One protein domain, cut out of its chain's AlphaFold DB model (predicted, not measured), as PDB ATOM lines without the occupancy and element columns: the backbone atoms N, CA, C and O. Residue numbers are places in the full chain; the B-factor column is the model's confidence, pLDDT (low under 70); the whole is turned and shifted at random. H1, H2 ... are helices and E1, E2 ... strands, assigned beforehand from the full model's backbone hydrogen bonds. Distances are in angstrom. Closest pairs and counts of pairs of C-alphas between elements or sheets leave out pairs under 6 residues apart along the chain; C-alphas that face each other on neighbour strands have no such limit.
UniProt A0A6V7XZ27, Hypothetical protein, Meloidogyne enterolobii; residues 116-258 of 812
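AT A GLANCE: This is residues 116 to 258 of the 812 residues of the protein "Hypothetical protein" of Meloidogyne enterolobii (UniProt A0A6V7XZ27). Two separate lobes are joined by the second half of the long helix H2 and the link after it, as in a dumbbell. The first lobe holds H1, with residues 168 to 175 of H2 packed on it, and the small strand pair E1 and E2; the second is a three-stranded sheet with H4 over one face, H3 at its edge strand E3, and H5 side by side with H3 and crossing H4. The printed part has 143 residues with five named helices and five named strands, in the order E1 H1 E2 H2 H3 E3 H4 E4 E5 H5, and its class is mixed, helices and strands. Both sheets, E1 - E2 and E3 - E5 - E4, are antiparallel. The whole is loose and elongated, with a radius of gyration of the C-alphas of 20.9 A and spans of 63 by 32 by 25 A.

HOW THE PARTS SIT: E1, residues 119 to 121, is the antiparallel neighbour of E2, residues 156 to 158, with N 156 and O 121 2.8 A apart. H1, residues 123 to 136, touches H2, residues 165 to 182, at a steep tilt of 61 degrees, opposite ways; the closest C-alphas are those of Leu 133 and Val 171, 6.0 A apart. H3, residues 187 to 194, is apart from H2 and only grazes the sheet of E3, residues 197 to 200, E5, residues 233 to 236, and E4, residues 221 to 223. N 234 and O 199 are 2.8 A apart, as are N 235 and O 222 in the hairpin of E4 and E5. H4, residues 201 to 213, is on this sheet at a height over the sheet of 10.2 A, along the strands, at 6 degrees to E5 on the local plane. E3, H4 and E4 form a split strand-helix-strand unit, two strands running the same way with E5 between them, its crossover right-handed. H5, residues 243 to 256, touches H3 at a shallow tilt of 27 degrees, opposite ways, closest at the C-alphas of Thr 188 and Lys 247, 5.7 A. It touches H4 at 69.8 degrees, only just steep, closest at the C-alphas of Phe 207 and Phe 253, 7.0 A. Every O i to N i+4 pair is within hydrogen-bond range in H1, H3, H4 and H5, and 13 of 14 in H2.

IN THESE COORDINATES: E1 begins at C-alpha 119 (41.192, -24.278, -37.617). H1 is 20.2 A long, H2 25.6 A, H4 19.1 A and H5 19.9 A; H5 ends at C-alpha 256 (15.526, 4.600, -18.989).

THE WHOLE: The C-alphas farthest apart, those of Thr 145 and Gly 215, are 62.9 A apart. The printed part has no cut. The link from H1 to E2, residues 137 to 155, is long. The model's pLDDT is under 70 at residues 138 to 153, 180 to 185, 226 to 229 and 257 to 258.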
ATOM      1  N   HIS A 116      46.567 -27.708 -32.992       90.06
ATOM      2  CA  HIS A 116      46.506 -28.621 -34.141       90.06
ATOM      3  C   HIS A 116      47.155 -28.061 -35.415       90.06
ATOM      4  O   HIS A 116      47.396 -28.806 -36.363       90.06
ATOM      5  N   GLY A 117      47.467 -26.762 -35.462       90.00
ATOM      6  CA  GLY A 117      48.017 -26.094 -36.645       90.00
ATOM      7  C   GLY A 117      47.003 -25.838 -37.765       90.00
ATOM      8  O   GLY A 117      47.402 -25.319 -38.804       90.00
ATOM      9  N   TYR A 118      45.727 -26.171 -37.555       90.94
ATOM     10  CA  TYR A 118      44.588 -25.870 -38.425       90.94
ATOM     11  C   TYR A 118      43.421 -25.332 -37.592       90.94
ATOM     12  O   TYR A 118      43.411 -25.479 -36.371       90.94
ATOM     13  N   PHE A 119      42.432 -24.732 -38.247       91.81
ATOM     14  CA  PHE A 119      41.192 -24.278 -37.617       91.81
ATOM     15  C   PHE A 119      40.020 -24.383 -38.601       91.81
ATOM     16  O   PHE A 119      40.215 -24.272 -39.812       91.81
ATOM     17  N   ASP A 120      38.814 -24.606 -38.080       89.94
ATOM     18  CA  ASP A 120      37.605 -24.833 -38.876       89.94
ATOM     19  C   ASP A 120      36.681 -23.598 -38.810       89.94
ATOM     20  O   ASP A 120      36.205 -23.241 -37.733       89.94
ATOM     21  N   LEU A 121      36.400 -22.962 -39.956       89.31
ATOM     22  CA  LEU A 121      35.516 -21.785 -40.081       89.31
ATOM     23  C   LEU A 121      34.205 -22.133 -40.799       89.31
ATOM     24  O   LEU A 121      34.199 -23.003 -41.668       89.31
ATOM     25  N   ASN A 122      33.106 -21.420 -40.534       88.69
ATOM     26  CA  ASN A 122      31.959 -21.434 -41.459       88.69
ATOM     27  C   ASN A 122      32.197 -20.518 -42.683       88.69
ATOM     28  O   ASN A 122      33.169 -19.765 -42.732       88.69
ATOM     29  N   THR A 123      31.321 -20.574 -43.690       82.62
ATOM     30  CA  THR A 123      31.479 -19.834 -44.960       82.62
ATOM     31  C   THR A 123      31.572 -18.310 -44.783       82.62
ATOM     32  O   THR A 123      32.373 -17.659 -45.454       82.62
ATOM     33  N   ASP A 124      30.806 -17.728 -43.857       83.00
ATOM     34  CA  ASP A 124      30.792 -16.275 -43.624       83.00
ATOM     35  C   ASP A 124      32.043 -15.811 -42.867       83.00
ATOM     36  O   ASP A 124      32.608 -14.750 -43.144       83.00
ATOM     37  N   GLU A 125      32.498 -16.627 -41.916       87.00
ATOM     38  CA  GLU A 125      33.769 -16.456 -41.214       87.00
ATOM     39  C   GLU A 125      34.953 -16.583 -42.178       87.00
ATOM     40  O   GLU A 125      35.853 -15.746 -42.144       87.00
ATOM     41  N   LEU A 126      34.923 -17.565 -43.083       87.75
ATOM     42  CA  LEU A 126      35.946 -17.782 -44.105       87.75
ATOM     43  C   LEU A 126      36.095 -16.568 -45.028       87.75
ATOM     44  O   LEU A 126      37.212 -16.102 -45.235       87.75
ATOM     45  N   ASN A 127      34.991 -16.014 -45.534       85.56
ATOM     46  CA  ASN A 127      35.027 -14.835 -46.405       85.56
ATOM     47  C   ASN A 127      35.647 -13.613 -45.698       85.56
ATOM     48  O   ASN A 127      36.485 -12.912 -46.271       85.56
ATOM     49  N   LYS A 128      35.302 -13.389 -44.423       87.56
ATOM     50  CA  LYS A 128      35.913 -12.341 -43.585       87.56
ATOM     51  C   LYS A 128      37.398 -12.607 -43.308       87.56
ATOM     52  O   LYS A 128      38.197 -11.673 -43.339       87.56
ATOM     53  N   PHE A 129      37.772 -13.861 -43.048       89.56
ATOM     54  CA  PHE A 129      39.157 -14.258 -42.794       89.56
ATOM     55  C   PHE A 129      40.035 -14.074 -44.036       89.56
ATOM     56  O   PHE A 129      41.115 -13.496 -43.938       89.56
ATOM     57  N   ILE A 130      39.556 -14.491 -45.214       88.00
ATOM     58  CA  ILE A 130      40.243 -14.284 -46.497       88.00
ATOM     59  C   ILE A 130      40.452 -12.788 -46.756       88.00
ATOM     60  O   ILE A 130      41.547 -12.401 -47.155       88.00
ATOM     61  N   LYS A 131      39.460 -11.931 -46.469       88.31
ATOM     62  CA  LYS A 131      39.621 -10.474 -46.605       88.31
ATOM     63  C   LYS A 131      40.759  -9.938 -45.725       88.31
ATOM     64  O   LYS A 131      41.620  -9.229 -46.231       88.31
ATOM     65  N   LEU A 132      40.805 -10.322 -44.445       88.81
ATOM     66  CA  LEU A 132      41.877  -9.910 -43.525       88.81
ATOM     67  C   LEU A 132      43.256 -10.482 -43.896       88.81
ATOM     68  O   LEU A 132      44.266  -9.838 -43.631       88.81
ATOM     69  N   LEU A 133      43.304 -11.671 -44.506       87.12
ATOM     70  CA  LEU A 133      44.536 -12.271 -45.024       87.12
ATOM     71  C   LEU A 133      45.087 -11.459 -46.208       87.12
ATOM     72  O   LEU A 133      46.268 -11.123 -46.213       87.12
ATOM     73  N   SER A 134      44.223 -11.074 -47.154       84.56
ATOM     74  CA  SER A 134      44.583 -10.188 -48.274       84.56
ATOM     75  C   SER A 134      44.943  -8.762 -47.831       84.56
ATOM     76  O   SER A 134      45.704  -8.088 -48.515       84.56
ATOM     77  N   GLU A 135      44.415  -8.292 -46.695       85.88
ATOM     78  CA  GLU A 135      44.753  -6.987 -46.098       85.88
ATOM     79  C   GLU A 135      46.080  -6.985 -45.307       85.88
ATOM     80  O   GLU A 135      46.576  -5.908 -44.975       85.88
ATOM     81  N   GLU A 136      46.670  -8.145 -44.982       81.88
ATOM     82  CA  GLU A 136      48.023  -8.211 -44.396       81.88
ATOM     83  C   GLU A 136      49.142  -8.360 -45.435       81.88
ATOM     84  O   GLU A 136      50.265  -7.952 -45.134       81.88
ATOM     85  N   ASP A 137      48.884  -8.945 -46.612       70.19
ATOM     86  CA  ASP A 137      49.958  -9.329 -47.541       70.19
ATOM     87  C   ASP A 137      49.516  -9.326 -49.024       70.19
ATOM     88  O   ASP A 137      49.016 -10.322 -49.554       70.19
ATOM     89  N   GLU A 138      49.741  -8.206 -49.729       57.53
ATOM     90  CA  GLU A 138      49.412  -8.041 -51.163       57.53
ATOM     91  C   GLU A 138      50.099  -9.082 -52.075       57.53
ATOM     92  O   GLU A 138      49.652  -9.325 -53.198       57.53
ATOM     93  N   ALA A 139      51.189  -9.705 -51.614       54.03
ATOM     94  CA  ALA A 139      51.980 -10.650 -52.396       54.03
ATOM     95  C   ALA A 139      51.445 -12.096 -52.359       54.03
ATOM     96  O   ALA A 139      51.883 -12.932 -53.158       54.03
ATOM     97  N   ILE A 140      50.516 -12.425 -51.452       57.12
ATOM     98  CA  ILE A 140      50.045 -13.801 -51.242       57.12
ATOM     99  C   ILE A 140      48.634 -13.971 -51.812       57.12
ATOM    100  O   ILE A 140      47.638 -13.945 -51.097       57.12
ATOM    101  N   SER A 141      48.551 -14.276 -53.111       50.94
ATOM    102  CA  SER A 141      47.361 -14.955 -53.644       50.94
ATOM    103  C   SER A 141      47.189 -16.295 -52.909       50.94
ATOM    104  O   SER A 141      48.070 -17.157 -53.031       50.94
ATOM    105  N   PRO A 142      46.104 -16.510 -52.140       51.44
ATOM    106  CA  PRO A 142      45.986 -17.685 -51.291       51.44
ATOM    107  C   PRO A 142      45.785 -18.935 -52.148       51.44
ATOM    108  O   PRO A 142      44.697 -19.209 -52.656       51.44
ATOM    109  N   LYS A 143      46.844 -19.741 -52.280       50.41
ATOM    110  CA  LYS A 143      46.749 -21.107 -52.804       50.41
ATOM    111  C   LYS A 143      45.981 -21.963 -51.793       50.41
ATOM    112  O   LYS A 143      46.568 -22.600 -50.926       50.41
ATOM    113  N   LEU A 144      44.654 -21.953 -51.928       54.50
ATOM    114  CA  LEU A 144      43.667 -22.736 -51.175       54.50
ATOM    115  C   LEU A 144      43.759 -24.233 -51.539       54.50
ATOM    116  O   LEU A 144      42.810 -24.838 -52.025       54.50
ATOM    117  N   THR A 145      44.935 -24.835 -51.355       49.28
ATOM    118  CA  THR A 145      45.264 -26.186 -51.837       49.28
ATOM    119  C   THR A 145      44.664 -27.318 -51.010       49.28
ATOM    120  O   THR A 145      44.671 -28.449 -51.478       49.28
ATOM    121  N   ASN A 146      44.146 -27.040 -49.808       50.50
ATOM    122  CA  ASN A 146      43.598 -28.041 -48.887       50.50
ATOM    123  C   ASN A 146      42.274 -27.573 -48.256       50.50
ATOM    124  O   ASN A 146      42.180 -27.412 -47.043       50.50
ATOM    125  N   LEU A 147      41.247 -27.346 -49.080       56.06
ATOM    126  CA  LEU A 147      39.869 -27.150 -48.615       56.06
ATOM    127  C   LEU A 147      39.194 -28.509 -48.369       56.06
ATOM    128  O   LEU A 147      38.410 -28.981 -49.192       56.06
ATOM    129  N   SER A 148      39.504 -29.160 -47.246       57.84
ATOM    130  CA  SER A 148      38.756 -30.347 -46.811       57.84
ATOM    131  C   SER A 148      37.476 -29.933 -46.070       57.84
ATOM    132  O   SER A 148      37.568 -29.106 -45.154       57.84
ATOM    133  N   PRO A 149      36.305 -30.527 -46.376       61.72
ATOM    134  CA  PRO A 149      35.136 -30.426 -45.509       61.72
ATOM    135  C   PRO A 149      35.489 -30.903 -44.095       61.72
ATOM    136  O   PRO A 149      36.082 -31.970 -43.932       61.72
ATOM    137  N   GLY A 150      35.148 -30.116 -43.074       58.56
ATOM    138  CA  GLY A 150      35.295 -30.537 -41.681       58.56
ATOM    139  C   GLY A 150      34.313 -31.657 -41.325       58.56
ATOM    140  O   GLY A 150      33.294 -31.847 -41.991       58.56
ATOM    141  N   GLU A 151      34.567 -32.358 -40.220       54.81
ATOM    142  CA  GLU A 151      33.845 -33.573 -39.778       54.81
ATOM    143  C   GLU A 151      32.363 -33.350 -39.377       54.81
ATOM    144  O   GLU A 151      31.702 -34.256 -38.879       54.81
ATOM    145  N   GLY A 152      31.815 -32.154 -39.626       55.50
ATOM    146  CA  GLY A 152      30.391 -31.816 -39.510       55.50
ATOM    147  C   GLY A 152      29.764 -31.220 -40.783       55.50
ATOM    148  O   GLY A 152      28.663 -30.677 -40.712       55.50
ATOM    149  N   GLY A 153      30.461 -31.238 -41.927       55.91
ATOM    150  CA  GLY A 153      29.962 -30.837 -43.256       55.91
ATOM    151  C   GLY A 153      29.650 -29.346 -43.478       55.91
ATOM    152  O   GLY A 153      29.550 -28.917 -44.623       55.91
ATOM    153  N   LYS A 154      29.506 -28.548 -42.411       74.75
ATOM    154  CA  LYS A 154      29.152 -27.113 -42.461       74.75
ATOM    155  C   LYS A 154      30.333 -26.157 -42.272       74.75
ATOM    156  O   LYS A 154      30.191 -24.967 -42.535       74.75
ATOM    157  N   ASN A 155      31.475 -26.679 -41.826       81.62
ATOM    158  CA  ASN A 155      32.694 -25.910 -41.605       81.62
ATOM    159  C   ASN A 155      33.788 -26.357 -42.583       81.62
ATOM    160  O   ASN A 155      33.871 -27.525 -42.964       81.62
ATOM    161  N   ILE A 156      34.640 -25.409 -42.951       85.56
ATOM    162  CA  ILE A 156      35.756 -25.538 -43.877       85.56
ATOM    163  C   ILE A 156      37.048 -25.482 -43.061       85.56
ATOM    164  O   ILE A 156      37.285 -24.514 -42.334       85.56
ATOM    165  N   ARG A 157      37.881 -26.517 -43.185       87.81
ATOM    166  CA  ARG A 157      39.166 -26.609 -42.484       87.81
ATOM    167  C   ARG A 157      40.233 -25.797 -43.215       87.81
ATOM    168  O   ARG A 157      40.452 -25.995 -44.408       87.81
ATOM    169  N   LEU A 158      40.919 -24.912 -42.495       88.56
ATOM    170  CA  LEU A 158      42.067 -24.154 -42.988       88.56
ATOM    171  C   LEU A 158      43.360 -24.677 -42.359       88.56
ATOM    172  O   LEU A 158      43.602 -24.501 -41.167       88.56
ATOM    173  N   LEU A 159      44.211 -25.289 -43.188       90.38
ATOM    174  CA  LEU A 159      45.564 -25.725 -42.831       90.38
ATOM    175  C   LEU A 159      46.604 -24.784 -43.479       90.38
ATOM    176  O   LEU A 159      46.944 -24.974 -44.651       90.38
ATOM    177  N   PRO A 160      47.101 -23.755 -42.768       87.06
ATOM    178  CA  PRO A 160      48.065 -22.812 -43.324       87.06
ATOM    179  C   PRO A 160      49.452 -23.422 -43.596       87.06
ATOM    180  O   PRO A 160      49.900 -24.312 -42.863       87.06
ATOM    181  N   PRO A 161      50.190 -22.911 -44.605       86.38
ATOM    182  CA  PRO A 161      51.548 -23.357 -44.908       86.38
ATOM    183  C   PRO A 161      52.515 -23.226 -43.722       86.38
ATOM    184  O   PRO A 161      52.521 -22.230 -42.997       86.38
ATOM    185  N   ALA A 162      53.399 -24.215 -43.552       82.88
ATOM    186  CA  ALA A 162      54.317 -24.285 -42.410       82.88
ATOM    187  C   ALA A 162      55.270 -23.074 -42.295       82.88
ATOM    188  O   ALA A 162      55.668 -22.709 -41.190       82.88
ATOM    189  N   ASN A 163      55.596 -22.426 -43.418       86.25
ATOM    190  CA  ASN A 163      56.404 -21.206 -43.497       86.25
ATOM    191  C   ASN A 163      55.620 -19.907 -43.212       86.25
ATOM    192  O   ASN A 163      56.241 -18.859 -43.071       86.25
ATOM    193  N   GLN A 164      54.286 -19.955 -43.120       86.94
ATOM    194  CA  GLN A 164      53.412 -18.786 -42.930       86.94
ATOM    195  C   GLN A 164      52.717 -18.762 -41.557       86.94
ATOM    196  O   GLN A 164      51.860 -17.914 -41.312       86.94
ATOM    197  N   LYS A 165      53.095 -19.646 -40.621       86.69
ATOM    198  CA  LYS A 165      52.433 -19.756 -39.307       86.69
ATOM    199  C   LYS A 165      52.382 -18.445 -38.509       86.69
ATOM    200  O   LYS A 165      51.397 -18.192 -37.818       86.69
ATOM    201  N   SER A 166      53.419 -17.611 -38.607       87.06
ATOM    202  CA  SER A 166      53.494 -16.300 -37.947       87.06
ATOM    203  C   SER A 166      52.615 -15.227 -38.600       87.06
ATOM    204  O   SER A 166      52.211 -14.295 -37.911       87.06
ATOM    205  N   LEU A 167      52.295 -15.359 -39.893       89.44
ATOM    206  CA  LEU A 167      51.311 -14.519 -40.581       89.44
ATOM    207  C   LEU A 167      49.901 -14.942 -40.164       89.44
ATOM    208  O   LEU A 167      49.162 -14.147 -39.598       89.44
ATOM    209  N   TYR A 168      49.560 -16.225 -40.319       90.06
ATOM    210  CA  TYR A 168      48.234 -16.725 -39.940       90.06
ATOM    211  C   TYR A 168      47.915 -16.500 -38.458       90.06
ATOM    212  O   TYR A 168      46.785 -16.155 -38.147       90.06
ATOM    213  N   SER A 169      48.895 -16.584 -37.550       90.44
ATOM    214  CA  SER A 169      48.705 -16.218 -36.137       90.44
ATOM    215  C   SER A 169      48.254 -14.755 -35.954       90.44
ATOM    216  O   SER A 169      47.296 -14.502 -35.223       90.44
ATOM    217  N   LYS A 170      48.864 -13.797 -36.672       91.38
ATOM    218  CA  LYS A 170      48.449 -12.381 -36.661       91.38
ATOM    219  C   LYS A 170      47.079 -12.171 -37.296       91.38
ATOM    220  O   LYS A 170      46.273 -11.424 -36.747       91.38
ATOM    221  N   VAL A 171      46.803 -12.830 -38.423       91.31
ATOM    222  CA  VAL A 171      45.508 -12.738 -39.117       91.31
ATOM    223  C   VAL A 171      44.392 -13.347 -38.263       91.31
ATOM    224  O   VAL A 171      43.310 -12.776 -38.203       91.31
ATOM    225  N   ILE A 172      44.654 -14.434 -37.528       90.94
ATOM    226  CA  ILE A 172      43.733 -15.010 -36.534       90.94
ATOM    227  C   ILE A 172      43.492 -14.025 -35.388       90.94
ATOM    228  O   ILE A 172      42.336 -13.778 -35.056       90.94
ATOM    229  N   ASP A 173      44.528 -13.396 -34.825       88.56
ATOM    230  CA  ASP A 173      44.338 -12.393 -33.768       88.56
ATOM    231  C   ASP A 173      43.587 -11.145 -34.277       88.56
ATOM    232  O   ASP A 173      42.671 -10.668 -33.606       88.56
ATOM    233  N   LYS A 174      43.865 -10.666 -35.498       88.31
ATOM    234  CA  LYS A 174      43.069  -9.623 -36.178       88.31
ATOM    235  C   LYS A 174      41.625 -10.064 -36.429       88.31
ATOM    236  O   LYS A 174      40.707  -9.273 -36.228       88.31
ATOM    237  N   PHE A 175      41.401 -11.311 -36.838       89.00
ATOM    238  CA  PHE A 175      40.072 -11.864 -37.085       89.00
ATOM    239  C   PHE A 175      39.265 -11.955 -35.788       89.00
ATOM    240  O   PHE A 175      38.141 -11.452 -35.734       89.00
ATOM    241  N   ILE A 176      39.859 -12.490 -34.722       85.31
ATOM    242  CA  ILE A 176      39.272 -12.547 -33.382       85.31
ATOM    243  C   ILE A 176      38.936 -11.141 -32.894       85.31
ATOM    244  O   ILE A 176      37.799 -10.902 -32.491       85.31
ATOM    245  N   LEU A 177      39.866 -10.188 -33.011       80.81
ATOM    246  CA  LEU A 177      39.615  -8.786 -32.674       80.81
ATOM    247  C   LEU A 177      38.488  -8.182 -33.522       80.81
ATOM    248  O   LEU A 177      37.641  -7.499 -32.960       80.81
ATOM    249  N   SER A 178      38.400  -8.478 -34.823       79.88
ATOM    250  CA  SER A 178      37.328  -7.966 -35.693       79.88
ATOM    251  C   SER A 178      35.939  -8.485 -35.291       79.88
ATOM    252  O   SER A 178      34.985  -7.708 -35.208       79.88
ATOM    253  N   GLN A 179      35.817  -9.779 -34.957       75.88
ATOM    254  CA  GLN A 179      34.551 -10.338 -34.475       75.88
ATOM    255  C   GLN A 179      34.248  -9.867 -33.039       75.88
ATOM    256  O   GLN A 179      33.087  -9.633 -32.709       75.88
ATOM    257  N   GLN A 180      35.268  -9.636 -32.202       67.00
ATOM    258  CA  GLN A 180      35.106  -9.032 -30.875       67.00
ATOM    259  C   GLN A 180      34.706  -7.549 -30.940       67.00
ATOM    260  O   GLN A 180      33.876  -7.137 -30.141       67.00
ATOM    261  N   THR A 181      35.186  -6.751 -31.902       55.00
ATOM    262  CA  THR A 181      34.711  -5.362 -32.085       55.00
ATOM    263  C   THR A 181      33.246  -5.289 -32.510       55.00
ATOM    264  O   THR A 181      32.577  -4.302 -32.213       55.00
ATOM    265  N   PHE A 182      32.721  -6.347 -33.138       50.22
ATOM    266  CA  PHE A 182      31.292  -6.474 -33.434       50.22
ATOM    267  C   PHE A 182      30.459  -6.853 -32.191       50.22
ATOM    268  O   PHE A 182      29.275  -6.536 -32.117       50.22
ATOM    269  N   ILE A 183      31.077  -7.489 -31.187       55.53
ATOM    270  CA  ILE A 183      30.486  -7.756 -29.866       55.53
ATOM    271  C   ILE A 183      30.993  -6.689 -28.890       55.53
ATOM    272  O   ILE A 183      31.817  -6.961 -28.012       55.53
ATOM    273  N   GLN A 184      30.493  -5.461 -29.062       61.81
ATOM    274  CA  GLN A 184      30.735  -4.361 -28.127       61.81
ATOM    275  C   GLN A 184      30.486  -4.846 -26.691       61.81
ATOM    276  O   GLN A 184      29.397  -5.318 -26.371       61.81
ATOM    277  N   LEU A 185      31.511  -4.755 -25.841       68.50
ATOM    278  CA  LEU A 185      31.349  -4.913 -24.395       68.50
ATOM    279  C   LEU A 185      30.366  -3.842 -23.916       68.50
ATOM    280  O   LEU A 185      30.462  -2.694 -24.366       68.50
ATOM    281  N   GLU A 186      29.473  -4.182 -22.988       80.81
ATOM    282  CA  GLU A 186      28.572  -3.189 -22.393       80.81
ATOM    283  C   GLU A 186      29.384  -2.030 -21.790       80.81
ATOM    284  O   GLU A 186      30.489  -2.270 -21.287       80.81
ATOM    285  N   PRO A 187      28.908  -0.770 -21.787       86.12
ATOM    286  CA  PRO A 187      29.712   0.344 -21.279       86.12
ATOM    287  C   PRO A 187      30.127   0.161 -19.806       86.12
ATOM    288  O   PRO A 187      31.194   0.620 -19.398       86.12
ATOM    289  N   THR A 188      29.356  -0.604 -19.021       88.06
ATOM    290  CA  THR A 188      29.722  -1.051 -17.665       88.06
ATOM    291  C   THR A 188      30.859  -2.087 -17.644       88.06
ATOM    292  O   THR A 188      31.729  -2.006 -16.773       88.06
ATOM    293  N   GLU A 189      30.908  -3.028 -18.596       84.50
ATOM    294  CA  GLU A 189      32.012  -3.984 -18.783       84.50
ATOM    295  C   GLU A 189      33.280  -3.286 -19.296       84.50
ATOM    296  O   GLU A 189      34.371  -3.539 -18.780       84.50
ATOM    297  N   GLN A 190      33.146  -2.373 -20.268       87.25
ATOM    298  CA  GLN A 190      34.249  -1.531 -20.746       87.25
ATOM    299  C   GLN A 190      34.854  -0.748 -19.580       87.25
ATOM    300  O   GLN A 190      36.058  -0.837 -19.330       87.25
ATOM    301  N   LEU A 191      34.012  -0.059 -18.803       90.25
ATOM    302  CA  LEU A 191      34.446   0.703 -17.640       90.25
ATOM    303  C   LEU A 191      35.132  -0.185 -16.592       90.25
ATOM    304  O   LEU A 191      36.151   0.220 -16.027       90.25
ATOM    305  N   ALA A 192      34.625  -1.395 -16.342       86.56
ATOM    306  CA  ALA A 192      35.228  -2.344 -15.406       86.56
ATOM    307  C   ALA A 192      36.605  -2.852 -15.878       86.56
ATOM    308  O   ALA A 192      37.551  -2.862 -15.087       86.56
ATOM    309  N   LYS A 193      36.739  -3.220 -17.159       87.62
ATOM    310  CA  LYS A 193      37.955  -3.821 -17.733       87.62
ATOM    311  C   LYS A 193      39.039  -2.795 -18.082       87.62
ATOM    312  O   LYS A 193      40.211  -3.028 -17.808       87.62
ATOM    313  N   ASN A 194      38.647  -1.669 -18.677       88.56
ATOM    314  CA  ASN A 194      39.556  -0.723 -19.332       88.56
ATOM    315  C   ASN A 194      39.742   0.592 -18.550       88.56
ATOM    316  O   ASN A 194      40.625   1.380 -18.877       88.56
ATOM    317  N   GLY A 195      38.885   0.873 -17.559       90.94
ATOM    318  CA  GLY A 195      38.852   2.166 -16.855       90.94
ATOM    319  C   GLY A 195      38.243   3.318 -17.671       90.94
ATOM    320  O   GLY A 195      38.208   4.451 -17.199       90.94
ATOM    321  N   TYR A 196      37.743   3.033 -18.873       93.25
ATOM    322  CA  TYR A 196      37.032   3.959 -19.753       93.25
ATOM    323  C   TYR A 196      35.927   3.212 -20.508       93.25
ATOM    324  O   TYR A 196      35.964   1.984 -20.596       93.25
ATOM    325  N   PHE A 197      34.977   3.946 -21.081       94.06
ATOM    326  CA  PHE A 197      33.939   3.395 -21.954       94.06
ATOM    327  C   PHE A 197      33.642   4.335 -23.125       94.06
ATOM    328  O   PHE A 197      33.752   5.556 -22.990       94.06
ATOM    329  N   ASP A 198      33.267   3.759 -24.264       92.81
ATOM    330  CA  ASP A 198      33.032   4.473 -25.518       92.81
ATOM    331  C   ASP A 198      31.542   4.404 -25.894       92.81
ATOM    332  O   ASP A 198      31.019   3.328 -26.186       92.81
ATOM    333  N   LEU A 199      30.861   5.555 -25.921       91.25
ATOM    334  CA  LEU A 199      29.471   5.686 -26.387       91.25
ATOM    335  C   LEU A 199      29.429   6.247 -27.812       91.25
ATOM    336  O   LEU A 199      30.300   7.024 -28.200       91.25
ATOM    337  N   GLN A 200      28.390   5.922 -28.585       90.06
ATOM    338  CA  GLN A 200      28.114   6.612 -29.854       90.06
ATOM    339  C   GLN A 200      27.865   8.107 -29.610       90.06
ATOM    340  O   GLN A 200      27.294   8.481 -28.585       90.06
ATOM    341  N   LYS A 201      28.263   8.972 -30.550       88.88
ATOM    342  CA  LYS A 201      28.218  10.438 -30.394       88.88
ATOM    343  C   LYS A 201      26.852  10.980 -29.943       88.88
ATOM    344  O   LYS A 201      26.815  11.770 -29.001       88.88
ATOM    345  N   GLN A 202      25.741  10.508 -30.514       84.12
ATOM    346  CA  GLN A 202      24.399  10.950 -30.105       84.12
ATOM    347  C   GLN A 202      24.046  10.494 -28.678       84.12
ATOM    348  O   GLN A 202      23.680  11.308 -27.831       84.12
ATOM    349  N   THR A 203      24.242   9.208 -28.372       89.62
ATOM    350  CA  THR A 203      24.048   8.634 -27.028       89.62
ATOM    351  C   THR A 203      24.909   9.342 -25.980       89.62
ATOM    352  O   THR A 203      24.453   9.587 -24.867       89.62
ATOM    353  N   SER A 204      26.134   9.731 -26.348       92.25
ATOM    354  CA  SER A 204      27.075  10.440 -25.477       92.25
ATOM    355  C   SER A 204      26.543  11.802 -25.017       92.25
ATOM    356  O   SER A 204      26.731  12.166 -23.858       92.25
ATOM    357  N   PHE A 205      25.828  12.525 -25.885       91.69
ATOM    358  CA  PHE A 205      25.227  13.816 -25.555       91.69
ATOM    359  C   PHE A 205      24.075  13.654 -24.557       91.69
ATOM    360  O   PHE A 205      24.045  14.326 -23.524       91.69
ATOM    361  N   ASN A 206      23.183  12.693 -24.809       93.38
ATOM    362  CA  ASN A 206      22.080  12.370 -23.904       93.38
ATOM    363  C   ASN A 206      22.592  11.877 -22.540       93.38
ATOM    364  O   ASN A 206      22.070  12.289 -21.504       93.38
ATOM    365  N   PHE A 207      23.659  11.074 -22.520       95.00
ATOM    366  CA  PHE A 207      24.293  10.620 -21.284       95.00
ATOM    367  C   PHE A 207      24.941  11.774 -20.498       95.00
ATOM    368  O   PHE A 207      24.792  11.841 -19.280       95.00
ATOM    369  N   MET A 208      25.584  12.743 -21.164       93.44
ATOM    370  CA  MET A 208      26.084  13.957 -20.496       93.44
ATOM    371  C   MET A 208      24.949  14.828 -19.929       93.44
ATOM    372  O   MET A 208      25.069  15.314 -18.804       93.44
ATOM    373  N   LYS A 209      23.826  14.979 -20.654       91.88
ATOM    374  CA  LYS A 209      22.605  15.658 -20.166       91.88
ATOM    375  C   LYS A 209      22.038  14.961 -18.920       91.88
ATOM    376  O   LYS A 209      21.592  15.639 -17.999       91.88
ATOM    377  N   TYR A 210      22.087  13.629 -18.874       94.25
ATOM    378  CA  TYR A 210      21.654  12.823 -17.731       94.25
ATOM    379  C   TYR A 210      22.599  12.950 -16.519       94.25
ATOM    380  O   TYR A 210      22.134  13.315 -15.442       94.25
ATOM    381  N   LEU A 211      23.920  12.787 -16.689       92.50
ATOM    382  CA  LEU A 211      24.898  12.999 -15.604       92.50
ATOM    383  C   LEU A 211      24.779  14.393 -14.962       92.50
ATOM    384  O   LEU A 211      24.937  14.531 -13.750       92.50
ATOM    385  N   GLY A 212      24.471  15.415 -15.770       88.56
ATOM    386  CA  GLY A 212      24.240  16.780 -15.299       88.56
ATOM    387  C   GLY A 212      23.001  16.947 -14.409       88.56
ATOM    388  O   GLY A 212      23.027  17.800 -13.526       88.56
ATOM    389  N   LYS A 213      21.947  16.133 -14.591       87.81
ATOM    390  CA  LYS A 213      20.767  16.124 -13.702       87.81
ATOM    391  C   LYS A 213      21.105  15.534 -12.331       87.81
ATOM    392  O   LYS A 213      20.777  16.136 -11.316       87.81
ATOM    393  N   GLU A 214      21.832  14.418 -12.312       83.56
ATOM    394  CA  GLU A 214      22.231  13.699 -11.088       83.56
ATOM    395  C   GLU A 214      23.363  14.387 -10.294       83.56
ATOM    396  O   GLU A 214      23.902  13.832  -9.334       83.56
ATOM    397  N   GLY A 215      23.797  15.584 -10.711       87.38
ATOM    398  CA  GLY A 215      24.926  16.293 -10.100       87.38
ATOM    399  C   GLY A 215      26.264  15.549 -10.215       87.38
ATOM    400  O   GLY A 215      27.223  15.877  -9.509       87.38
ATOM    401  N   ILE A 216      26.356  14.538 -11.086       88.88
ATOM    402  CA  ILE A 216      27.575  13.760 -11.288       88.88
ATOM    403  C   ILE A 216      28.535  14.597 -12.133       88.88
ATOM    404  O   ILE A 216      28.226  15.008 -13.254       88.88
ATOM    405  N   ARG A 217      29.731  14.850 -11.594       87.75
ATOM    406  CA  ARG A 217      30.762  15.630 -12.284       87.75
ATOM    407  C   ARG A 217      31.095  14.964 -13.618       87.75
ATOM    408  O   ARG A 217      31.530  13.814 -13.647       87.75
ATOM    409  N   LEU A 218      30.941  15.712 -14.711       89.06
ATOM    410  CA  LEU A 218      31.241  15.209 -16.048       89.06
ATOM    411  C   LEU A 218      32.685  14.670 -16.108       89.06
ATOM    412  O   LEU A 218      33.629  15.391 -15.757       89.06
ATOM    413  N   PRO A 219      32.877  13.404 -16.516       87.75
ATOM    414  CA  PRO A 219      34.200  12.814 -16.619       87.75
ATOM    415  C   PRO A 219      34.926  13.350 -17.866       87.75
ATOM    416  O   PRO A 219      34.273  13.699 -18.850       87.75
ATOM    417  N   PRO A 220      36.270  13.381 -17.875       90.50
ATOM    418  CA  PRO A 220      37.055  13.695 -19.063       90.50
ATOM    419  C   PRO A 220      36.612  12.896 -20.298       90.50
ATOM    420  O   PRO A 220      36.703  11.664 -20.328       90.50
ATOM    421  N   ILE A 221      36.153  13.620 -21.319       93.25
ATOM    422  CA  ILE A 221      35.805  13.078 -22.634       93.25
ATOM    423  C   ILE A 221      36.974  13.219 -23.612       93.25
ATOM    424  O   ILE A 221      37.794  14.131 -23.522       93.25
ATOM    425  N   SER A 222      37.043  12.300 -24.567       89.50
ATOM    426  CA  SER A 222      38.001  12.309 -25.676       89.50
ATOM    427  C   SER A 222      37.357  11.672 -26.910       89.50
ATOM    428  O   SER A 222      36.462  10.842 -26.742       89.50
ATOM    429  N   PRO A 223      37.765  12.012 -28.146       85.50
ATOM    430  CA  PRO A 223      37.358  11.224 -29.304       85.50
ATOM    431  C   PRO A 223      37.882   9.791 -29.138       85.50
ATOM    432  O   PRO A 223      39.062   9.581 -28.837       85.50
ATOM    433  N   ALA A 224      37.008   8.798 -29.301       84.75
ATOM    434  CA  ALA A 224      37.457   7.422 -29.450       84.75
ATOM    435  C   ALA A 224      38.084   7.247 -30.851       84.75
ATOM    436  O   ALA A 224      37.744   8.000 -31.769       84.75
ATOM    437  N   PRO A 225      38.979   6.263 -31.058       77.62
ATOM    438  CA  PRO A 225      39.375   5.865 -32.403       77.62
ATOM    439  C   PRO A 225      38.132   5.510 -33.226       77.62
ATOM    440  O   PRO A 225      37.232   4.846 -32.706       77.62
ATOM    441  N   LEU A 226      38.095   5.929 -34.494       65.00
ATOM    442  CA  LEU A 226      37.060   5.504 -35.436       65.00
ATOM    443  C   LEU A 226      37.016   3.973 -35.466       65.00
ATOM    444  O   LEU A 226      38.012   3.317 -35.774       65.00
ATOM    445  N   ALA A 227      35.869   3.415 -35.088       62.12
ATOM    446  CA  ALA A 227      35.646   1.983 -35.137       62.12
ATOM    447  C   ALA A 227      35.404   1.538 -36.590       62.12
ATOM    448  O   ALA A 227      35.060   2.336 -37.460       62.12
ATOM    449  N   VAL A 228      35.587   0.242 -36.854       48.38
ATOM    450  CA  VAL A 228      35.470  -0.351 -38.203       48.38
ATOM    451  C   VAL A 228      34.033  -0.269 -38.755       48.38
ATOM    452  O   VAL A 228      33.815  -0.441 -39.949       48.38
ATOM    453  N   ASP A 229      33.055   0.046 -37.900       60.56
ATOM    454  CA  ASP A 229      31.665   0.349 -38.266       60.56
ATOM    455  C   ASP A 229      31.460   1.773 -38.834       60.56
ATOM    456  O   ASP A 229      30.363   2.091 -39.288       60.56
ATOM    457  N   GLY A 230      32.487   2.629 -38.814       73.62
ATOM    458  CA  GLY A 230      32.420   4.022 -39.266       73.62
ATOM    459  C   GLY A 230      31.688   4.973 -38.310       73.62
ATOM    460  O   GLY A 230      31.479   6.135 -38.656       73.62
ATOM    461  N   ILE A 231      31.294   4.519 -37.115       75.88
ATOM    462  CA  ILE A 231      30.466   5.302 -36.193       75.88
ATOM    463  C   ILE A 231      31.347   6.162 -35.280       75.88
ATOM    464  O   ILE A 231      32.192   5.656 -34.536       75.88
ATOM    465  N   GLU A 232      31.111   7.477 -35.279       84.75
ATOM    466  CA  GLU A 232      31.772   8.398 -34.351       84.75
ATOM    467  C   GLU A 232      31.390   8.098 -32.892       84.75
ATOM    468  O   GLU A 232      30.212   8.033 -32.518       84.75
ATOM    469  N   ARG A 233      32.413   7.941 -32.047       89.56
ATOM    470  CA  ARG A 233      32.291   7.531 -30.644       89.56
ATOM    471  C   ARG A 233      33.067   8.475 -29.724       89.56
ATOM    472  O   ARG A 233      34.147   8.958 -30.065       89.56
ATOM    473  N   VAL A 234      32.521   8.714 -28.536       93.12
ATOM    474  CA  VAL A 234      33.113   9.548 -27.483       93.12
ATOM    475  C   VAL A 234      33.528   8.649 -26.323       93.12
ATOM    476  O   VAL A 234      32.722   7.882 -25.800       93.12
ATOM    477  N   ARG A 235      34.799   8.758 -25.931       94.19
ATOM    478  CA  ARG A 235      35.447   7.998 -24.862       94.19
ATOM    479  C   ARG A 235      35.404   8.758 -23.546       94.19
ATOM    480  O   ARG A 235      36.046   9.803 -23.416       94.19
ATOM    481  N   PHE A 236      34.719   8.188 -22.564       95.44
ATOM    482  CA  PHE A 236      34.555   8.705 -21.209       95.44
ATOM    483  C   PHE A 236      35.586   8.060 -20.276       95.44
ATOM    484  O   PHE A 236      35.639   6.834 -20.156       95.44
ATOM    485  N   ARG A 237      36.399   8.874 -19.591       95.00
ATOM    486  CA  ARG A 237      37.403   8.425 -18.609       95.00
ATOM    487  C   ARG A 237      37.038   8.924 -17.205       95.00
ATOM    488  O   ARG A 237      37.504   9.994 -16.817       95.00
ATOM    489  N   PRO A 238      36.177   8.223 -16.448       89.88
ATOM    490  CA  PRO A 238      35.741   8.695 -15.139       89.88
ATOM    491  C   PRO A 238      36.864   8.734 -14.102       89.88
ATOM    492  O   PRO A 238      37.773   7.905 -14.106       89.88
ATOM    493  N   TYR A 239      36.761   9.701 -13.189       90.12
ATOM    494  CA  TYR A 239      37.632   9.790 -12.022       90.12
ATOM    495  C   TYR A 239      37.435   8.563 -11.114       90.12
ATOM    496  O   TYR A 239      36.340   8.002 -11.028       90.12
ATOM    497  N   THR A 240      38.503   8.125 -10.443       86.56
ATOM    498  CA  THR A 240      38.522   6.864  -9.680       86.56
ATOM    499  C   THR A 240      37.550   6.852  -8.501       86.56
ATOM    500  O   THR A 240      37.000   5.801  -8.192       86.56
ATOM    501  N   ASP A 241      37.294   8.010  -7.894       89.31
ATOM    502  CA  ASP A 241      36.317   8.246  -6.822       89.31
ATOM    503  C   ASP A 241      34.851   8.209  -7.296       89.31
ATOM    504  O   ASP A 241      33.941   8.053  -6.487       89.31
ATOM    505  N   GLN A 242      34.609   8.328  -8.606       89.19
ATOM    506  CA  GLN A 242      33.264   8.380  -9.196       89.19
ATOM    507  C   GLN A 242      32.921   7.149 -10.038       89.19
ATOM    508  O   GLN A 242      31.816   7.061 -10.576       89.19
ATOM    509  N   ARG A 243      33.844   6.186 -10.148       89.00
ATOM    510  CA  ARG A 243      33.731   5.019 -11.032       89.00
ATOM    511  C   ARG A 243      32.448   4.219 -10.803       89.00
ATOM    512  O   ARG A 243      31.778   3.879 -11.773       89.00
ATOM    513  N   ASP A 244      32.082   3.972  -9.546       91.56
ATOM    514  CA  ASP A 244      30.892   3.181  -9.208       91.56
ATOM    515  C   ASP A 244      29.588   3.970  -9.389       91.56
ATOM    516  O   ASP A 244      28.632   3.430  -9.939       91.56
ATOM    517  N   ARG A 245      29.572   5.273  -9.060       92.75
ATOM    518  CA  ARG A 245      28.429   6.160  -9.366       92.75
ATOM    519  C   ARG A 245      28.183   6.263 -10.869       92.75
ATOM    520  O   ARG A 245      27.045   6.206 -11.307       92.75
ATOM    521  N   ILE A 246      29.244   6.369 -11.668       92.94
ATOM    522  CA  ILE A 246      29.136   6.427 -13.130       92.94
ATOM    523  C   ILE A 246      28.749   5.055 -13.706       92.94
ATOM    524  O   ILE A 246      27.975   5.001 -14.653       92.94
ATOM    525  N   LYS A 247      29.179   3.936 -13.105       93.31
ATOM    526  CA  LYS A 247      28.695   2.588 -13.462       93.31
ATOM    527  C   LYS A 247      27.197   2.405 -13.167       93.31
ATOM    528  O   LYS A 247      26.491   1.816 -13.986       93.31
ATOM    529  N   GLN A 248      26.714   2.920 -12.036       93.50
ATOM    530  CA  GLN A 248      25.288   2.967 -11.709       93.50
ATOM    531  C   GLN A 248      24.529   3.845 -12.718       93.50
ATOM    532  O   GLN A 248      23.627   3.346 -13.382       93.50
ATOM    533  N   ALA A 249      24.985   5.080 -12.941       93.75
ATOM    534  CA  ALA A 249      24.397   6.023 -13.893       93.75
ATOM    535  C   ALA A 249      24.334   5.483 -15.338       93.75
ATOM    536  O   ALA A 249      23.352   5.707 -16.033       93.75
ATOM    537  N   ILE A 250      25.345   4.735 -15.804       92.88
ATOM    538  CA  ILE A 250      25.281   4.021 -17.095       92.88
ATOM    539  C   ILE A 250      24.122   3.016 -17.091       92.88
ATOM    540  O   ILE A 250      23.373   2.947 -18.059       92.88
ATOM    541  N   THR A 251      23.981   2.233 -16.021       90.69
ATOM    542  CA  THR A 251      22.956   1.183 -15.916       90.69
ATOM    543  C   THR A 251      21.552   1.794 -15.907       90.69
ATOM    544  O   THR A 251      20.681   1.352 -16.649       90.69
ATOM    545  N   GLU A 252      21.348   2.853 -15.125       92.62
ATOM    546  CA  GLU A 252      20.078   3.579 -15.036       92.62
ATOM    547  C   GLU A 252      19.724   4.276 -16.359       92.62
ATOM    548  O   GLU A 252      18.611   4.106 -16.851       92.62
ATOM    549  N   PHE A 253      20.682   4.952 -17.004       93.44
ATOM    550  CA  PHE A 253      20.485   5.590 -18.311       93.44
ATOM    551  C   PHE A 253      20.161   4.593 -19.434       93.44
ATOM    552  O   PHE A 253      19.298   4.860 -20.272       93.44
ATOM    553  N   MET A 254      20.847   3.446 -19.483       86.06
ATOM    554  CA  MET A 254      20.572   2.413 -20.490       86.06
ATOM    555  C   MET A 254      19.188   1.783 -20.281       86.06
ATOM    556  O   MET A 254      18.515   1.475 -21.258       86.06
ATOM    557  N   ASN A 255      18.726   1.666 -19.032       84.44
ATOM    558  CA  ASN A 255      17.372   1.199 -18.732       84.44
ATOM    559  C   ASN A 255      16.302   2.258 -19.071       84.44
ATOM    560  O   ASN A 255      15.276   1.914 -19.653       84.44
ATOM    561  N   SER A 256      16.525   3.542 -18.755       79.88
ATOM    562  CA  SER A 256      15.526   4.600 -18.989       79.88
ATOM    563  C   SER A 256      15.395   4.988 -20.466       79.88
ATOM    564  O   SER A 256      14.291   5.182 -20.968       79.88
ATOM    565  N   SER A 257      16.506   5.042 -21.210       60.59
ATOM    566  CA  SER A 257      16.517   5.477 -22.619       60.59
ATOM    567  C   SER A 257      15.822   4.516 -23.601       60.59
ATOM    568  O   SER A 257      15.683   4.848 -24.782       60.59
ATOM    569  N   HIS A 258      15.334   3.367 -23.122       50.66
ATOM    570  CA  HIS A 258      14.457   2.451 -23.857       50.66
ATOM    571  C   HIS A 258      12.949   2.696 -23.650       50.66
ATOM    572  O   HIS A 258      12.152   2.068 -24.346       50.66
TER     573      HIS A 258